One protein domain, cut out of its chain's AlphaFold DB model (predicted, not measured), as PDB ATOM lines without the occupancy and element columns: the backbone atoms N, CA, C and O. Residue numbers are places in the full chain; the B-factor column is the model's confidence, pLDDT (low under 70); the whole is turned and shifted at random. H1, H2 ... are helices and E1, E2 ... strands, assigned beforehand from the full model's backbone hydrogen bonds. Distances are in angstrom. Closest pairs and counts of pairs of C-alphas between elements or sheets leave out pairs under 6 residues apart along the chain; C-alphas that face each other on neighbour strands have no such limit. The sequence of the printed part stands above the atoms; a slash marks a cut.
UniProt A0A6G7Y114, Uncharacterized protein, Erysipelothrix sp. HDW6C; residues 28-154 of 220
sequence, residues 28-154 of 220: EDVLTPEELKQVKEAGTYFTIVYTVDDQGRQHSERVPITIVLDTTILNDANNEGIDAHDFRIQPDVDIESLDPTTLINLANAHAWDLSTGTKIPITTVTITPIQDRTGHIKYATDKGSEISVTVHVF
ATOM      1  N   GLU A  28      54.321   6.586  42.369       61.53
ATOM      2  CA  GLU A  28      53.266   5.901  41.633       61.53
ATOM      3  C   GLU A  28      52.122   5.673  42.624       61.53
ATOM      4  O   GLU A  28      52.267   4.874  43.553       61.53
ATOM      5  N   ASP A  29      51.014   6.400  42.447       76.06
ATOM      6  CA  ASP A  29      49.866   6.348  43.351       76.06
ATOM      7  C   ASP A  29      49.344   4.910  43.463       76.06
ATOM      8  O   ASP A  29      48.813   4.319  42.516       76.06
ATOM      9  N   VAL A  30      49.521   4.324  44.648       87.12
ATOM     10  CA  VAL A  30      48.952   3.024  44.991       87.12
ATOM     11  C   VAL A  30      47.511   3.254  45.420       87.12
ATOM     12  O   VAL A  30      47.251   3.832  46.473       87.12
ATOM     13  N   LEU A  31      46.579   2.758  44.616       88.94
ATOM     14  CA  LEU A  31      45.153   2.896  44.852       88.94
ATOM     15  C   LEU A  31      44.644   1.789  45.773       88.94
ATOM     16  O   LEU A  31      44.996   0.608  45.652       88.94
ATOM     17  N   THR A  32      43.755   2.156  46.686       88.94
ATOM     18  CA  THR A  32      42.959   1.197  47.448       88.94
ATOM     19  C   THR A  32      41.945   0.491  46.538       88.94
ATOM     20  O   THR A  32      41.545   1.027  45.498       88.94
ATOM     21  N   PRO A  33      41.444  -0.697  46.928       85.00
ATOM     22  CA  PRO A  33      40.398  -1.383  46.170       85.00
ATOM     23  C   PRO A  33      39.125  -0.552  45.943       85.00
ATOM     24  O   PRO A  33      38.433  -0.760  44.950       85.00
ATOM     25  N   GLU A  34      38.799   0.381  46.842       88.06
ATOM     26  CA  GLU A  34      37.623   1.248  46.692       88.06
ATOM     27  C   GLU A  34      37.869   2.434  45.752       88.06
ATOM     28  O   GLU A  34      36.947   2.858  45.054       88.06
ATOM     29  N   GLU A  35      39.100   2.940  45.678       89.88
ATOM     30  CA  GLU A  35      39.487   3.965  44.702       89.88
ATOM     31  C   GLU A  35      39.527   3.386  43.287       89.88
ATOM     32  O   GLU A  35      39.027   4.017  42.358       89.88
ATOM     33  N   LEU A  36      40.000   2.146  43.126       87.88
ATOM     34  CA  LEU A  36      40.020   1.458  41.830       87.88
ATOM     35  C   LEU A  36      38.637   1.331  41.187       87.88
ATOM     36  O   LEU A  36      38.515   1.432  39.971       87.88
ATOM     37  N   LYS A  37      37.576   1.165  41.985       88.69
ATOM     38  CA  LYS A  37      36.193   1.112  41.474       88.69
ATOM     39  C   LYS A  37      35.705   2.447  40.908       88.69
ATOM     40  O   LYS A  37      34.687   2.477  40.221       88.69
ATOM     41  N   GLN A  38      36.370   3.547  41.249       92.19
ATOM     42  CA  GLN A  38      35.999   4.896  40.822       92.19
ATOM     43  C   GLN A  38      36.795   5.358  39.602       92.19
ATOM     44  O   GLN A  38      36.427   6.363  38.990       92.19
ATOM     45  N   VAL A  39      37.853   4.632  39.236       91.81
ATOM     46  CA  VAL A  39      38.652   4.925  38.051       91.81
ATOM     47  C   VAL A  39      37.824   4.652  36.800       91.81
ATOM     48  O   VAL A  39      37.207   3.597  36.654       91.81
ATOM     49  N   LYS A  40      37.794   5.637  35.901       91.75
ATOM     50  CA  LYS A  40      37.057   5.576  34.631       91.75
ATOM     51  C   LYS A  40      37.957   5.643  33.407       91.75
ATOM     52  O   LYS A  40      37.477   5.411  32.306       91.75
ATOM     53  N   GLU A  41      39.217   6.002  33.601       93.69
ATOM     54  CA  GLU A  41      40.193   6.129  32.528       93.69
ATOM     55  C   GLU A  41      40.896   4.789  32.314       93.69
ATOM     56  O   GLU A  41      41.143   4.041  33.265       93.69
ATOM     57  N   ALA A  42      41.205   4.482  31.056       96.62
ATOM     58  CA  ALA A  42      42.066   3.359  30.734       96.62
ATOM     59  C   ALA A  42      43.488   3.636  31.242       96.62
ATOM     60  O   ALA A  42      43.992   4.757  31.129       96.62
ATOM     61  N   GLY A  43      44.139   2.619  31.798       96.75
ATOM     62  CA  GLY A  43      45.443   2.791  32.427       96.75
ATOM     63  C   GLY A  43      45.886   1.570  33.217       96.75
ATOM     64  O   GLY A  43      45.084   0.687  33.523       96.75
ATOM     65  N   THR A  44      47.167   1.532  33.576       96.12
ATOM     66  CA  THR A  44      47.695   0.564  34.542       96.12
ATOM     67  C   THR A  44      47.877   1.247  35.890       96.12
ATOM     68  O   THR A  44      48.594   2.237  36.011       96.12
ATOM     69  N   TYR A  45      47.224   0.694  36.903       94.75
ATOM     70  CA  TYR A  45      47.209   1.178  38.277       94.75
ATOM     71  C   TYR A  45      47.772   0.109  39.202       94.75
ATOM     72  O   TYR A  45      47.820  -1.067  38.851       94.75
ATOM     73  N   PHE A  46      48.162   0.492  40.413       92.69
ATOM     74  CA  PHE A  46      48.733  -0.447  41.371       92.69
ATOM     75  C   PHE A  46      47.915  -0.470  42.644       92.69
ATOM     76  O   PHE A  46      47.488   0.568  43.134       92.69
ATOM     77  N   THR A  47      47.748  -1.659  43.209       93.31
ATOM     78  CA  THR A  47      47.164  -1.839  44.537       93.31
ATOM     79  C   THR A  47      48.021  -2.776  45.370       93.31
ATOM     80  O   THR A  47      48.897  -3.467  44.846       93.31
ATOM     81  N   ILE A  48      47.782  -2.793  46.678       91.19
ATOM     82  CA  ILE A  48      48.438  -3.728  47.588       91.19
ATOM     83  C   ILE A  48      47.428  -4.788  48.003       91.19
ATOM     84  O   ILE A  48      46.383  -4.484  48.580       91.19
ATOM     85  N   VAL A  49      47.774  -6.042  47.743       90.69
ATOM     86  CA  VAL A  49      47.039  -7.201  48.237       90.69
ATOM     87  C   VAL A  49      47.694  -7.670  49.524       90.69
ATOM     88  O   VAL A  49      48.906  -7.868  49.580       90.69
ATOM     89  N   TYR A  50      46.882  -7.861  50.561       90.31
ATOM     90  CA  TYR A  50      47.323  -8.382  51.847       90.31
ATOM     91  C   TYR A  50      46.874  -9.833  52.000       90.31
ATOM     92  O   TYR A  50      45.705 -10.155  51.792       90.31
ATOM     93  N   THR A  51      47.794 -10.699  52.402       90.81
ATOM     94  CA  THR A  51      47.511 -12.083  52.785       90.81
ATOM     95  C   THR A  51      48.005 -12.324  54.205       90.81
ATOM     96  O   THR A  51      48.915 -11.648  54.680       90.81
ATOM     97  N   VAL A  52      47.381 -13.261  54.911       93.00
ATOM     98  CA  VAL A  52      47.806 -13.681  56.249       93.00
ATOM     99  C   VAL A  52      48.063 -15.176  56.186       93.00
ATOM    100  O   VAL A  52      47.208 -15.920  55.710       93.00
ATOM    101  N   ASP A  53      49.247 -15.606  56.608       93.06
ATOM    102  CA  ASP A  53      49.595 -17.027  56.628       93.06
ATOM    103  C   ASP A  53      49.017 -17.757  57.855       93.06
ATOM    104  O   ASP A  53      48.479 -17.144  58.779       93.06
ATOM    105  N   ASP A  54      49.168 -19.084  57.893       93.50
ATOM    106  CA  ASP A  54      48.688 -19.939  58.993       93.50
ATOM    107  C   ASP A  54      49.323 -19.608  60.363       93.50
ATOM    108  O   ASP A  54      48.882 -20.107  61.398       93.50
ATOM    109  N   GLN A  55      50.369 -18.774  60.389       93.44
ATOM    110  CA  GLN A  55      51.041 -18.298  61.600       93.44
ATOM    111  C   GLN A  55      50.583 -16.890  62.010       93.44
ATOM    112  O   GLN A  55      51.120 -16.326  62.966       93.44
ATOM    113  N   GLY A  56      49.603 -16.311  61.311       91.06
ATOM    114  CA  GLY A  56      49.092 -14.969  61.573       91.06
ATOM    115  C   GLY A  56      50.010 -13.846  61.086       91.06
ATOM    116  O   GLY A  56      49.821 -12.699  61.489       91.06
ATOM    117  N   ARG A  57      51.015 -14.134  60.247       93.00
ATOM    118  CA  ARG A  57      51.901 -13.103  59.687       93.00
ATOM    119  C   ARG A  57      51.277 -12.522  58.430       93.00
ATOM    120  O   ARG A  57      50.859 -13.260  57.541       93.00
ATOM    121  N   GLN A  58      51.253 -11.197  58.358       94.06
ATOM    122  CA  GLN A  58      50.762 -10.473  57.196       94.06
ATOM    123  C   GLN A  58      51.866 -10.343  56.143       94.06
ATOM    124  O   GLN A  58      52.967  -9.881  56.444       94.06
ATOM    125  N   HIS A  59      51.542 -10.703  54.908       92.50
ATOM    126  CA  HIS A  59      52.352 -10.470  53.719       92.50
ATOM    127  C   HIS A  59      51.601  -9.502  52.813       92.50
ATOM    128  O   HIS A  59      50.376  -9.570  52.699       92.50
ATOM    129  N   SER A  60      52.323  -8.587  52.183       89.94
ATOM    130  CA  SER A  60      51.754  -7.620  51.250       89.94
ATOM    131  C   SER A  60      52.484  -7.695  49.922       89.94
ATOM    132  O   SER A  60      53.715  -7.673  49.906       89.94
ATOM    133  N   GLU A  61      51.737  -7.717  48.829       90.81
ATOM    134  CA  GLU A  61      52.281  -7.703  47.475       90.81
ATOM    135  C   GLU A  61      51.662  -6.563  46.670       90.81
ATOM    136  O   GLU A  61      50.463  -6.294  46.769       90.81
ATOM    137  N   ARG A  62      52.495  -5.881  45.882       90.00
ATOM    138  CA  ARG A  62      52.053  -4.855  44.941       90.00
ATOM    139  C   ARG A  62      51.611  -5.534  43.649       90.00
ATOM    140  O   ARG A  62      52.416  -6.208  43.017       90.00
ATOM    141  N   VAL A  63      50.365  -5.315  43.246       91.75
ATOM    142  CA  VAL A  63      49.766  -5.951  42.068       91.75
ATOM    143  C   VAL A  63      49.352  -4.881  41.051       91.75
ATOM    144  O   VAL A  63      48.649  -3.940  41.436       91.75
ATOM    145  N   PRO A  64      49.772  -4.996  39.774       93.00
ATOM    146  CA  PRO A  64      49.289  -4.133  38.704       93.00
ATOM    147  C   PRO A  64      47.882  -4.549  38.259       93.00
ATOM    148  O   PRO A  64      47.572  -5.734  38.127       93.00
ATOM    149  N   ILE A  65      47.032  -3.563  37.997       93.38
ATOM    150  CA  ILE A  65      45.681  -3.715  37.462       93.38
ATOM    151  C   ILE A  65      45.568  -2.810  36.245       93.38
ATOM    152  O   ILE A  65      45.649  -1.590  36.364       93.38
ATOM    153  N   THR A  66      45.350  -3.411  35.079       95.25
ATOM    154  CA  THR A  66      45.123  -2.673  33.834       95.25
ATOM    155  C   THR A  66      43.628  -2.560  33.571       95.25
ATOM    156  O   THR A  66      42.933  -3.570  33.447       95.25
ATOM    157  N   ILE A  67      43.137  -1.328  33.488       95.19
ATOM    158  CA  ILE A  67      41.775  -0.996  33.080       95.19
ATOM    159  C   ILE A  67      41.784  -0.761  31.572       95.19
ATOM    160  O   ILE A  67      42.564   0.045  31.066       95.19
ATOM    161  N   VAL A  68      40.911  -1.478  30.872       95.81
ATOM    162  CA  VAL A  68      40.756  -1.446  29.415       95.81
ATOM    163  C   VAL A  68      39.326  -1.013  29.114       95.81
ATOM    164  O   VAL A  68      38.385  -1.580  29.670       95.81
ATOM    165  N   LEU A  69      39.169  -0.006  28.262       95.38
ATOM    166  CA  LEU A  69      37.880   0.436  27.732       95.38
ATOM    167  C   LEU A  69      37.673  -0.123  26.320       95.38
ATOM    168  O   LEU A  69      38.597  -0.660  25.715       95.38
ATOM    169  N   ASP A  70      36.471   0.041  25.766       94.69
ATOM    170  CA  ASP A  70      36.142  -0.446  24.415       94.69
ATOM    171  C   ASP A  70      37.048   0.150  23.324       94.69
ATOM    172  O   ASP A  70      37.275  -0.473  22.288       94.69
ATOM    173  N   THR A  71      37.570   1.356  23.555       95.25
ATOM    174  CA  THR A  71      38.479   2.068  22.649       95.25
ATOM    175  C   THR A  71      39.950   1.745  22.880       95.25
ATOM    176  O   THR A  71      40.791   2.124  22.072       95.25
ATOM    177  N   THR A  72      40.290   1.047  23.959       97.69
ATOM    178  CA  THR A  72      41.680   0.864  24.371       97.69
ATOM    179  C   THR A  72      42.381  -0.199  23.531       97.69
ATOM    180  O   THR A  72      41.875  -1.306  23.347       97.69
ATOM    181  N   ILE A  73      43.605   0.101  23.098       97.81
ATOM    182  CA  ILE A  73      44.496  -0.843  22.423       97.81
ATOM    183  C   ILE A  73      45.698  -1.120  23.325       97.81
ATOM    184  O   ILE A  73      46.413  -0.204  23.731       97.81
ATOM    185  N   LEU A  74      45.938  -2.401  23.611       97.50
ATOM    186  CA  LEU A  74      47.142  -2.868  24.298       97.50
ATOM    187  C   LEU A  74      48.136  -3.409  23.270       97.50
ATOM    188  O   LEU A  74      47.803  -4.270  22.455       97.50
ATOM    189  N   ASN A  75      49.363  -2.907  23.318       96.94
ATOM    190  CA  ASN A  75      50.471  -3.342  22.485       96.94
ATOM    191  C   ASN A  75      51.528  -4.029  23.353       96.94
ATOM    192  O   ASN A  75      52.536  -3.430  23.740       96.94
ATOM    193  N   ASP A  76      51.299  -5.311  23.641       94.69
ATOM    194  CA  ASP A  76      52.182  -6.122  24.489       94.69
ATOM    195  C   ASP A  76      53.616  -6.203  23.943       94.69
ATOM    196  O   ASP A  76      54.569  -6.287  24.716       94.69
ATOM    197  N   ALA A  77      53.796  -6.130  22.617       95.50
ATOM    198  CA  ALA A  77      55.117  -6.170  21.989       95.50
ATOM    199  C   ALA A  77      55.978  -4.948  22.351       95.50
ATOM    200  O   ALA A  77      57.198  -5.066  22.465       95.50
ATOM    201  N   ASN A  78      55.339  -3.795  22.564       94.69
ATOM    202  CA  ASN A  78      55.999  -2.542  22.926       94.69
ATOM    203  C   ASN A  78      55.845  -2.174  24.409       94.69
ATOM    204  O   ASN A  78      56.450  -1.193  24.848       94.69
ATOM    205  N   ASN A  79      55.088  -2.970  25.176       96.88
ATOM    206  CA  ASN A  79      54.723  -2.707  26.570       96.88
ATOM    207  C   ASN A  79      53.986  -1.362  26.742       96.88
ATOM    208  O   ASN A  79      54.264  -0.602  27.667       96.88
ATOM    209  N   GLU A  80      53.048  -1.054  25.843       98.06
ATOM    210  CA  GLU A  80      52.283   0.201  25.873       98.06
ATOM    211  C   GLU A  80      50.777  -0.038  25.737       98.06
ATOM    212  O   GLU A  80      50.339  -0.920  24.999       98.06
ATOM    213  N   GLY A  81      49.983   0.775  26.427       98.12
ATOM    214  CA  GLY A  81      48.558   0.953  26.169       98.12
ATOM    215  C   GLY A  81      48.307   2.316  25.533       98.12
ATOM    216  O   GLY A  81      49.027   3.276  25.820       98.12
ATOM    217  N   ILE A  82      47.307   2.406  24.662       98.50
ATOM    218  CA  ILE A  82      46.841   3.661  24.067       98.50
ATOM    219  C   ILE A  82      45.311   3.677  24.039       98.50
ATOM    220  O   ILE A  82      44.676   2.674  23.718       98.50
ATOM    221  N   ASP A  83      44.720   4.812  24.392       98.56
ATOM    222  CA  ASP A  83      43.274   5.025  24.393       98.56
ATOM    223  C   ASP A  83      42.961   6.407  23.817       98.56
ATOM    224  O   ASP A  83      43.750   7.343  23.949       98.56
ATOM    225  N   ALA A  84      41.843   6.508  23.103       98.25
ATOM    226  CA  ALA A  84      41.349   7.741  22.505       98.25
ATOM    227  C   ALA A  84      39.873   7.566  22.133       98.25
ATOM    228  O   ALA A  84      39.424   6.463  21.820       98.25
ATOM    229  N   HIS A  85      39.121   8.659  22.111       97.62
ATOM    230  CA  HIS A  85      37.690   8.650  21.848       97.62
ATOM    231  C   HIS A  85      37.316   9.458  20.610       97.62
ATOM    232  O   HIS A  85      37.925  10.477  20.271       97.62
ATOM    233  N   ASP A  86      36.241   9.013  19.968       97.31
ATOM    234  CA  ASP A  86      35.570   9.768  18.921       97.31
ATOM    235  C   ASP A  86      35.029  11.087  19.482       97.31
ATOM    236  O   ASP A  86      34.514  11.159  20.603       97.31
ATOM    237  N   PHE A  87      35.087  12.140  18.675       95.94
ATOM    238  CA  PHE A  87      34.615  13.460  19.077       95.94
ATOM    239  C   PHE A  87      33.894  14.176  17.940       95.94
ATOM    240  O   PHE A  87      33.829  13.720  16.795       95.94
ATOM    241  N   ARG A  88      33.267  15.302  18.279       94.38
ATOM    242  CA  ARG A  88      32.441  16.067  17.349       94.38
ATOM    243  C   ARG A  88      32.927  17.505  17.241       94.38
ATOM    244  O   ARG A  88      33.284  18.101  18.252       94.38
ATOM    245  N   ILE A  89      32.866  18.065  16.037       92.56
ATOM    246  CA  ILE A  89      33.237  19.459  15.758       92.56
ATOM    247  C   ILE A  89      32.153  20.184  14.959       92.56
ATOM    248  O   ILE A  89      31.339  19.558  14.273       92.56
ATOM    249  N   GLN A  90      32.147  21.510  15.056       90.81
ATOM    250  CA  GLN A  90      31.287  22.357  14.235       90.81
ATOM    251  C   GLN A  90      31.845  22.477  12.801       90.81
ATOM    252  O   GLN A  90      33.041  22.265  12.598       90.81
ATOM    253  N   PRO A  91      31.010  22.798  11.794       87.25
ATOM    254  CA  PRO A  91      31.423  22.813  10.387       87.25
ATOM    255  C   PRO A  91      32.387  23.948  10.026       87.25
ATOM    256  O   PRO A  91      33.022  23.894   8.979       87.25
ATOM    257  N   ASP A  92      32.461  24.985  10.857       87.62
ATOM    258  CA  ASP A  92      33.355  26.133  10.715       87.62
ATOM    259  C   ASP A  92      34.736  25.909  11.350       87.62
ATOM    260  O   ASP A  92      35.633  26.732  11.167       87.62
ATOM    261  N   VAL A  93      34.927  24.797  12.066       88.31
ATOM    262  CA  VAL A  93      36.225  24.415  12.624       88.31
ATOM    263  C   VAL A  93      37.080  23.785  11.528       88.31
ATOM    264  O   VAL A  93      36.803  22.683  11.056       88.31
ATOM    265  N   ASP A  94      38.159  24.472  11.164       89.75
ATOM    266  CA  ASP A  94      39.201  23.922  10.302       89.75
ATOM    267  C   ASP A  94      40.111  22.984  11.106       89.75
ATOM    268  O   ASP A  94      40.997  23.422  11.838       89.75
ATOM    269  N   ILE A  95      39.861  21.677  10.999       89.88
ATOM    270  CA  ILE A  95      40.579  20.656  11.771       89.88
ATOM    271  C   ILE A  95      42.057  20.543  11.380       89.88
ATOM    272  O   ILE A  95      42.882  20.189  12.219       89.88
ATOM    273  N   GLU A  96      42.398  20.838  10.122       88.56
ATOM    274  CA  GLU A  96      43.748  20.651   9.581       88.56
ATOM    275  C   GLU A  96      44.723  21.720  10.087       88.56
ATOM    276  O   GLU A  96      45.934  21.495  10.095       88.56
ATOM    277  N   SER A  97      44.205  22.861  10.550       91.12
ATOM    278  CA  SER A  97      44.996  23.931  11.159       91.12
ATOM    279  C   SER A  97      45.058  23.877  12.688       91.12
ATOM    280  O   SER A  97      45.751  24.699  13.294       91.12
ATOM    281  N   LEU A  98      44.380  22.917  13.331       92.88
ATOM    282  CA  LEU A  98      44.442  22.759  14.783       92.88
ATOM    283  C   LEU A  98      45.805  22.231  15.237       92.88
ATOM    284  O   LEU A  98      46.402  21.347  14.626       92.88
ATOM    285  N   ASP A  99      46.269  22.747  16.375       95.62
ATOM    286  CA  ASP A  99      47.480  22.252  17.024       95.62
ATOM    287  C   ASP A  99      47.308  20.780  17.460       95.62
ATOM    288  O   ASP A  99      46.255  20.438  18.016       95.62
ATOM    289  N   PRO A 100      48.326  19.912  17.294       95.69
ATOM    290  CA  PRO A 100      48.261  18.515  17.720       95.69
ATOM    291  C   PRO A 100      47.820  18.319  19.175       95.69
ATOM    292  O   PRO A 100      47.065  17.392  19.458       95.69
ATOM    293  N   THR A 101      48.206  19.212  20.092       96.31
ATOM    294  CA  THR A 101      47.783  19.149  21.502       96.31
ATOM    295  C   THR A 101      46.274  19.337  21.636       96.31
ATOM    296  O   THR A 101      45.631  18.687  22.456       96.31
ATOM    297  N   THR A 102      45.685  20.206  20.813       96.62
ATOM    298  CA  THR A 102      44.232  20.425  20.790       96.62
ATOM    299  C   THR A 102      43.509  19.169  20.321       96.62
ATOM    300  O   THR A 102      42.523  18.776  20.936       96.62
ATOM    301  N   LEU A 103      44.018  18.511  19.278       96.75
ATOM    302  CA  LEU A 103      43.444  17.269  18.755       96.75
ATOM    303  C   LEU A 103      43.530  16.131  19.777       96.75
ATOM    304  O   LEU A 103      42.527  15.468  20.036       96.75
ATOM    305  N   ILE A 104      44.689  15.977  20.422       97.69
ATOM    306  CA  ILE A 104      44.896  15.025  21.522       97.69
ATOM    307  C   ILE A 104      43.872  15.271  22.637       97.69
ATOM    308  O   ILE A 104      43.207  14.337  23.074       97.69
ATOM    309  N   ASN A 105      43.679  16.526  23.053       97.19
ATOM    310  CA  ASN A 105      42.719  16.869  24.103       97.19
ATOM    311  C   ASN A 105      41.261  16.616  23.684       97.19
ATOM    312  O   ASN A 105      40.475  16.130  24.492       97.19
ATOM    313  N   LEU A 106      40.887  16.935  22.440       96.75
ATOM    314  CA  LEU A 106      39.527  16.719  21.928       96.75
ATOM    315  C   LEU A 106      39.152  15.236  21.891       96.75
ATOM    316  O   LEU A 106      38.021  14.889  22.224       96.75
ATOM    317  N   ALA A 107      40.100  14.377  21.516       97.56
ATOM    318  CA  ALA A 107      39.922  12.931  21.545       97.56
ATOM    319  C   ALA A 107      40.166  12.315  22.931       97.56
ATOM    320  O   ALA A 107      40.003  11.109  23.077       97.56
ATOM    321  N   ASN A 108      40.585  13.103  23.929       97.31
ATOM    322  CA  ASN A 108      41.104  12.598  25.203       97.31
ATOM    323  C   ASN A 108      42.121  11.458  24.993       97.31
ATOM    324  O   ASN A 108      42.033  10.407  25.617       97.31
ATOM    325  N   ALA A 109      43.025  11.641  24.029       98.19
ATOM    326  CA  ALA A 109      43.975  10.615  23.642       98.19
ATOM    327  C   ALA A 109      45.150  10.574  24.627       98.19
ATOM    328  O   ALA A 109      45.790  11.595  24.898       98.19
ATOM    329  N   HIS A 110      45.495   9.391  25.120       98.06
ATOM    330  CA  HIS A 110      46.677   9.185  25.956       98.06
ATOM    331  C   HIS A 110      47.272   7.795  25.754       98.06
ATOM    332  O   HIS A 110      46.608   6.858  25.320       98.06
ATOM    333  N   ALA A 111      48.552   7.670  26.093       98.31
ATOM    334  CA  ALA A 111      49.256   6.400  26.125       98.31
ATOM    335  C   ALA A 111      49.962   6.218  27.472       98.31
ATOM    336  O   ALA A 111      50.267   7.195  28.166       98.31
ATOM    337  N   TRP A 112      50.223   4.972  27.852       97.81
ATOM    338  CA  TRP A 112      50.920   4.627  29.089       97.81
ATOM    339  C   TRP A 112      51.747   3.352  28.939       97.81
ATOM    340  O   TRP A 112      51.518   2.542  28.045       97.81
ATOM    341  N   ASP A 113      52.719   3.176  29.826       97.25
ATOM    342  CA  ASP A 113      53.509   1.951  29.928       97.25
ATOM    343  C   ASP A 113      52.730   0.885  30.715       97.25
ATOM    344  O   ASP A 113      52.241   1.158  31.812       97.25
ATOM    345  N   LEU A 114      52.615  -0.336  30.185       96.12
ATOM    346  CA  LEU A 114      51.818  -1.402  30.818       96.12
ATOM    347  C   LEU A 114      52.447  -1.956  32.101       96.12
ATOM    348  O   LEU A 114      51.762  -2.600  32.891       96.12
ATOM    349  N   SER A 115      53.745  -1.737  32.307       94.06
ATOM    350  CA  SER A 115      54.479  -2.239  33.469       94.06
ATOM    351  C   SER A 115      54.526  -1.230  34.609       94.06
ATOM    352  O   SER A 115      54.533  -1.642  35.767       94.06
ATOM    353  N   THR A 116      54.574   0.069  34.303       93.00
ATOM    354  CA  THR A 116      54.724   1.145  35.303       93.00
ATOM    355  C   THR A 116      53.509   2.067  35.403       93.00
ATOM    356  O   THR A 116      53.436   2.887  36.311       93.00
ATOM    357  N   GLY A 117      52.555   1.993  34.471       93.06
ATOM    358  CA  GLY A 117      51.417   2.918  34.406       93.06
ATOM    359  C   GLY A 117      51.794   4.357  34.042       93.06
ATOM    360  O   GLY A 117      50.934   5.236  34.007       93.06
ATOM    361  N   THR A 118      53.071   4.638  33.762       94.62
ATOM    362  CA  THR A 118      53.538   6.001  33.488       94.62
ATOM    363  C   THR A 118      53.048   6.487  32.132       94.62
ATOM    364  O   THR A 118      53.101   5.738  31.159       94.62
ATOM    365  N   LYS A 119      52.645   7.762  32.052       95.94
ATOM    366  CA  LYS A 119      52.207   8.388  30.798       95.94
ATOM    367  C   LYS A 119      53.318   8.379  29.748       95.94
ATOM    368  O   LYS A 119      54.455   8.757  30.032       95.94
ATOM    369  N   ILE A 120      52.953   8.011  28.527       96.56
ATOM    370  CA  ILE A 120      53.807   8.021  27.342       96.56
ATOM    371  C   ILE A 120      53.299   9.120  26.401       96.56
ATOM    372  O   ILE A 120      52.090   9.221  26.180       96.56
ATOM    373  N   PRO A 121      54.185   9.971  25.858       97.12
ATOM    374  CA  PRO A 121      53.768  11.013  24.934       97.12
ATOM    375  C   PRO A 121      53.265  10.418  23.612       97.12
ATOM    376  O   PRO A 121      53.881   9.520  23.036       97.12
ATOM    377  N   ILE A 122      52.174  10.984  23.101       98.06
ATOM    378  CA  ILE A 122      51.753  10.810  21.710       98.06
ATOM    379  C   ILE A 122      52.601  11.761  20.868       98.06
ATOM    380  O   ILE A 122      52.571  12.974  21.080       98.06
ATOM    381  N   THR A 123      53.370  11.223  19.929       97.19
ATOM    382  CA  THR A 123      54.350  11.996  19.150       97.19
ATOM    383  C   THR A 123      53.916  12.236  17.716       97.19
ATOM    384  O   THR A 123      54.383  13.182  17.082       97.19
ATOM    385  N   THR A 124      52.986  11.426  17.209       97.38
ATOM    386  CA  THR A 124      52.454  11.559  15.852       97.38
ATOM    387  C   THR A 124      50.939  11.707  15.888       97.38
ATOM    388  O   THR A 124      50.237  10.874  16.457       97.38
ATOM    389  N   VAL A 125      50.441  12.755  15.230       97.69
ATOM    390  CA  VAL A 125      49.017  12.975  14.951       97.69
ATOM    391  C   VAL A 125      48.862  13.124  13.444       97.69
ATOM    392  O   VAL A 125      49.477  13.998  12.839       97.69
ATOM    393  N   THR A 126      48.087  12.244  12.817       96.69
ATOM    394  CA  THR A 126      47.843  12.268  11.368       96.69
ATOM    395  C   THR A 126      46.358  12.411  11.099       96.69
ATOM    396  O   THR A 126      45.560  11.585  11.538       96.69
ATOM    397  N   ILE A 127      45.996  13.450  10.355       94.75
ATOM    398  CA  ILE A 127      44.616  13.750   9.988       94.75
ATOM    399  C   ILE A 127      44.358  13.172   8.599       94.75
ATOM    400  O   ILE A 127      45.104  13.430   7.656       94.75
ATOM    401  N   THR A 128      43.294  12.389   8.472       91.38
ATOM    402  CA  THR A 128      42.729  12.023   7.172       91.38
ATOM    403  C   THR A 128      41.690  13.081   6.796       91.38
ATOM    404  O   THR A 128      40.844  13.385   7.643       91.38
ATOM    405  N   PRO A 129      41.715  13.625   5.563       81.81
ATOM    406  CA  PRO A 129      40.772  14.653   5.136       81.81
ATOM    407  C   PRO A 129      39.320  14.256   5.407       81.81
ATOM    408  O   PRO A 129      38.917  13.125   5.118       81.81
ATOM    409  N   ILE A 130      38.537  15.191   5.947       84.31
ATOM    410  CA  ILE A 130      37.116  14.969   6.226       84.31
ATOM    411  C   ILE A 130      36.367  14.838   4.896       84.31
ATOM    412  O   ILE A 130      36.396  15.740   4.058       84.31
ATOM    413  N   GLN A 131      35.651  13.730   4.724       83.31
ATOM    414  CA  GLN A 131      34.750  13.487   3.597       83.31
ATOM    415  C   GLN A 131      33.349  13.226   4.147       83.31
ATOM    416  O   GLN A 131      33.187  12.538   5.151       83.31
ATOM    417  N   ASP A 132      32.323  13.815   3.533       85.38
ATOM    418  CA  ASP A 132      30.924  13.600   3.929       85.38
ATOM    419  C   ASP A 132      30.668  13.762   5.443       85.38
ATOM    420  O   ASP A 132      29.974  12.966   6.076       85.38
ATOM    421  N   ARG A 133      31.236  14.825   6.037       87.38
ATOM    422  CA  ARG A 133      31.099  15.180   7.467       87.38
ATOM    423  C   ARG A 133      31.736  14.190   8.449       87.38
ATOM    424  O   ARG A 133      31.507  14.310   9.652       87.38
ATOM    425  N   THR A 134      32.535  13.247   7.964       91.06
ATOM    426  CA  THR A 134      33.257  12.277   8.788       91.06
ATOM    427  C   THR A 134      34.738  12.294   8.418       91.06
ATOM    428  O   THR A 134      35.098  12.317   7.245       91.06
ATOM    429  N   GLY A 135      35.614  12.325   9.415       91.56
ATOM    430  CA  GLY A 135      37.058  12.203   9.216       91.56
ATOM    431  C   GLY A 135      37.669  11.228  10.203       91.56
ATOM    432  O   GLY A 135      37.008  10.786  11.142       91.56
ATOM    433  N   HIS A 136      38.946  10.923  10.003       94.75
ATOM    434  CA  HIS A 136      39.688  10.024  10.878       94.75
ATOM    435  C   HIS A 136      40.995  10.669  11.312       94.75
ATOM    436  O   HIS A 136      41.714  11.234  10.487       94.75
ATOM    437  N   ILE A 137      41.317  10.556  12.596       96.88
ATOM    438  CA  ILE A 137      42.597  11.007  13.143       96.88
ATOM    439  C   ILE A 137      43.310   9.805  13.736       96.88
ATOM    440  O   ILE A 137      42.730   9.056  14.519       96.88
ATOM    441  N   LYS A 138      44.572   9.628  13.354       97.94
ATOM    442  CA  LYS A 138      45.458   8.604  13.893       97.94
ATOM    443  C   LYS A 138      46.427   9.226  14.893       97.94
ATOM    444  O   LYS A 138      47.123  10.182  14.551       97.94
ATOM    445  N   TYR A 139      46.494   8.647  16.084       98.38
ATOM    446  CA  TYR A 139      47.466   8.967  17.127       98.38
ATOM    447  C   TYR A 139      48.484   7.836  17.225       98.38
ATOM    448  O   TYR A 139      48.098   6.669  17.142       98.38
ATOM    449  N   ALA A 140      49.765   8.166  17.402       98.19
ATOM    450  CA  ALA A 140      50.801   7.167  17.632       98.19
ATOM    451  C   ALA A 140      51.910   7.627  18.591       98.19
ATOM    452  O   ALA A 140      52.211   8.821  18.698       98.19
ATOM    453  N   THR A 141      52.513   6.653  19.275       98.19
ATOM    454  CA  THR A 141      53.694   6.802  20.140       98.19
ATOM    455  C   THR A 141      54.987   6.545  19.363       98.19
ATOM    456  O   THR A 141      54.980   5.912  18.305       98.19
ATOM    457  N   ASP A 142      56.129   6.952  19.926       96.44
ATOM    458  CA  ASP A 142      57.450   6.694  19.330       96.44
ATOM    459  C   ASP A 142      57.790   5.203  19.209       96.44
ATOM    460  O   ASP A 142      58.529   4.810  18.305       96.44
ATOM    461  N   LYS A 143      57.266   4.355  20.105       93.81
ATOM    462  CA  LYS A 143      57.492   2.905  20.031       93.81
ATOM    463  C   LYS A 143      56.565   2.215  19.027       93.81
ATOM    464  O   LYS A 143      56.796   1.053  18.706       93.81
ATOM    465  N   GLY A 144      55.562   2.914  18.489       92.12
ATOM    466  CA  GLY A 144      54.706   2.419  17.409       92.12
ATOM    467  C   GLY A 144      53.350   1.872  17.851       92.12
ATOM    468  O   GLY A 144      52.740   1.110  17.107       92.12
ATOM    469  N   SER A 145      52.868   2.227  19.042       97.19
ATOM    470  CA  SER A 145      51.463   1.998  19.404       97.19
ATOM    471  C   SER A 145      50.592   3.033  18.715       97.19
ATOM    472  O   SER A 145      50.948   4.209  18.693       97.19
ATOM    473  N   GLU A 146      49.472   2.604  18.140       97.69
ATOM    474  CA  GLU A 146      48.630   3.459  17.308       97.69
ATOM    475  C   GLU A 146      47.140   3.212  17.530       97.69
ATOM    476  O   GLU A 146      46.713   2.084  17.759       97.69
ATOM    477  N   ILE A 147      46.350   4.279  17.416       98.00
ATOM    478  CA  ILE A 147      44.888   4.241  17.478       98.00
ATOM    479  C   ILE A 147      44.295   5.239  16.481       98.00
ATOM    480  O   ILE A 147      44.868   6.302  16.235       98.00
ATOM    481  N   SER A 148      43.148   4.902  15.893       97.56
ATOM    482  CA  SER A 148      42.398   5.794  15.010       97.56
ATOM    483  C   SER A 148      41.024   6.091  15.591       97.56
ATOM    484  O   SER A 148      40.289   5.167  15.921       97.56
ATOM    485  N   VAL A 149      40.683   7.376  15.665       97.19
ATOM    486  CA  VAL A 149      39.367   7.858  16.096       97.19
ATOM    487  C   VAL A 149      38.623   8.488  14.931       97.19
ATOM    488  O   VAL A 149      39.225   8.972  13.966       97.19
ATOM    489  N   THR A 150      37.306   8.515  15.042       95.88
ATOM    490  CA  THR A 150      36.403   9.162  14.099       95.88
ATOM    491  C   THR A 150      36.022  10.548  14.609       95.88
ATOM    492  O   THR A 150      35.622  10.725  15.759       95.88
ATOM    493  N   VAL A 151      36.115  11.547  13.731       95.44
ATOM    494  CA  VAL A 151      35.585  12.888  13.983       95.44
ATOM    495  C   VAL A 151      34.295  13.084  13.198       95.44
ATOM    496  O   VAL A 151      34.236  12.805  11.998       95.44
ATOM    497  N   HIS A 152      33.262  13.593  13.863       94.00
ATOM    498  CA  HIS A 152      31.981  13.889  13.228       94.00
ATOM    499  C   HIS A 152      31.713  15.392  13.182       94.00
ATOM    500  O   HIS A 152      31.683  16.067  14.214       94.00
ATOM    501  N   VAL A 153      31.437  15.906  11.987       91.62
ATOM    502  CA  VAL A 153      31.030  17.296  11.782       91.62
ATOM    503  C   VAL A 153      29.519  17.405  11.944       91.62
ATOM    504  O   VAL A 153      28.750  16.880  11.133       91.62
ATOM    505  N   PHE A 154      29.059  18.129  12.959       88.25
ATOM    506  CA  PHE A 154      27.633  18.298  13.259       88.25
ATOM    507  C   PHE A 154      27.207  19.756  13.122       88.25
ATOM    508  O   PHE A 154      27.951  20.669  13.468       88.25
TER     509      PHE A 154
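What this domain is: This is residues 28 to 154 of the 220 residues of an uncharacterized protein of Erysipelothrix sp. HDW6C (UniProt A0A6G7Y114). A strongly twisted, curled sheet of four strands, E5, E9, E8 and E7, with the short helix H2 packed on it, makes one end of the domain; the small sheet E3, E4 and E6 sits in the middle, and the long hairpin of E1 and E2 runs away from there as an arm that makes much of the length, with the one-turn helix H1 beside it. The 127 printed residues hold two named helices and nine named strands, in the order H1 E1 E2 E3 E4 E5 H2 E6 E7 E8 E9. The large sheet, in the order E5, E9, E8, E7, is mixed; the other two are antiparallel. The class is mostly strand, and the whole is loose, with a radius of gyration of the C-alphas of 18.8 A and spans of 69 by 28 by 20 A.

Where its parts are: Look first at the large sheet: E7 is residues 122 to 131, 25.0 A long, E8 is 134 to 141, 24.0 A, E9 is 146 to 153, 23.1 A, and E5 is 87 to 89. Find C-alpha 153, where E9 ends, at (31.030, 17.296, 11.782). H2 is residues 100 to 106, 9.9 A. In the small sheet, E3 is residues 73 to 75, E4 is 80 to 83 and E6 is 110 to 113. For the arm, find C-alpha 43 at (45.443, 2.791, 32.427); E1 runs from there to residue 52, 29.1 A, and E2 returns through residues 58 to 67, 27.4 A. H1 is residues 33 to 36, beginning at (40.398, -1.383, 46.170).

How they stand to each other: E7, E8 and E9 form a meander, each strand the antiparallel neighbour of the one before; look at N 128 and O 136, 2.8 A, and N 149 and O 137, 2.9 A. The edge strand E5 is parallel to E9, with N 89 and O 152 at 3.0 A. H2 is on this sheet, the C-alphas of Pro 100 and Val 125 being its closest to E7, 6.2 A apart. E4 is the inner strand between E3, N 73 and O 82 at 2.9 A, and E6, N 81 and O 112 at 2.8 A. The closest C-alphas of E4 and E9 are Ile 82 and Ile 147, 6.9 A. Gly 43 of E1 and Trp 112 of E6 have their C-alphas 6.7 A apart. Along the hairpin of E1 and E2, find N 45 and O 65 at 2.8 A. The closest C-alphas of H1 and E1 are Pro 33 and Thr 47, 7.0 A. Each O i to N i+4 pair of H2 is within hydrogen-bond range; H1 is too short for one, and its one O i to N i+3 pair is out of range.

The domain as a whole: The C-alphas farthest apart are Gln 55 and Asp 92, 69.8 A. The printed part has no cut, and no link is long. Mean pLDDT of the printed part is 93.5; residue 28 alone is under 70.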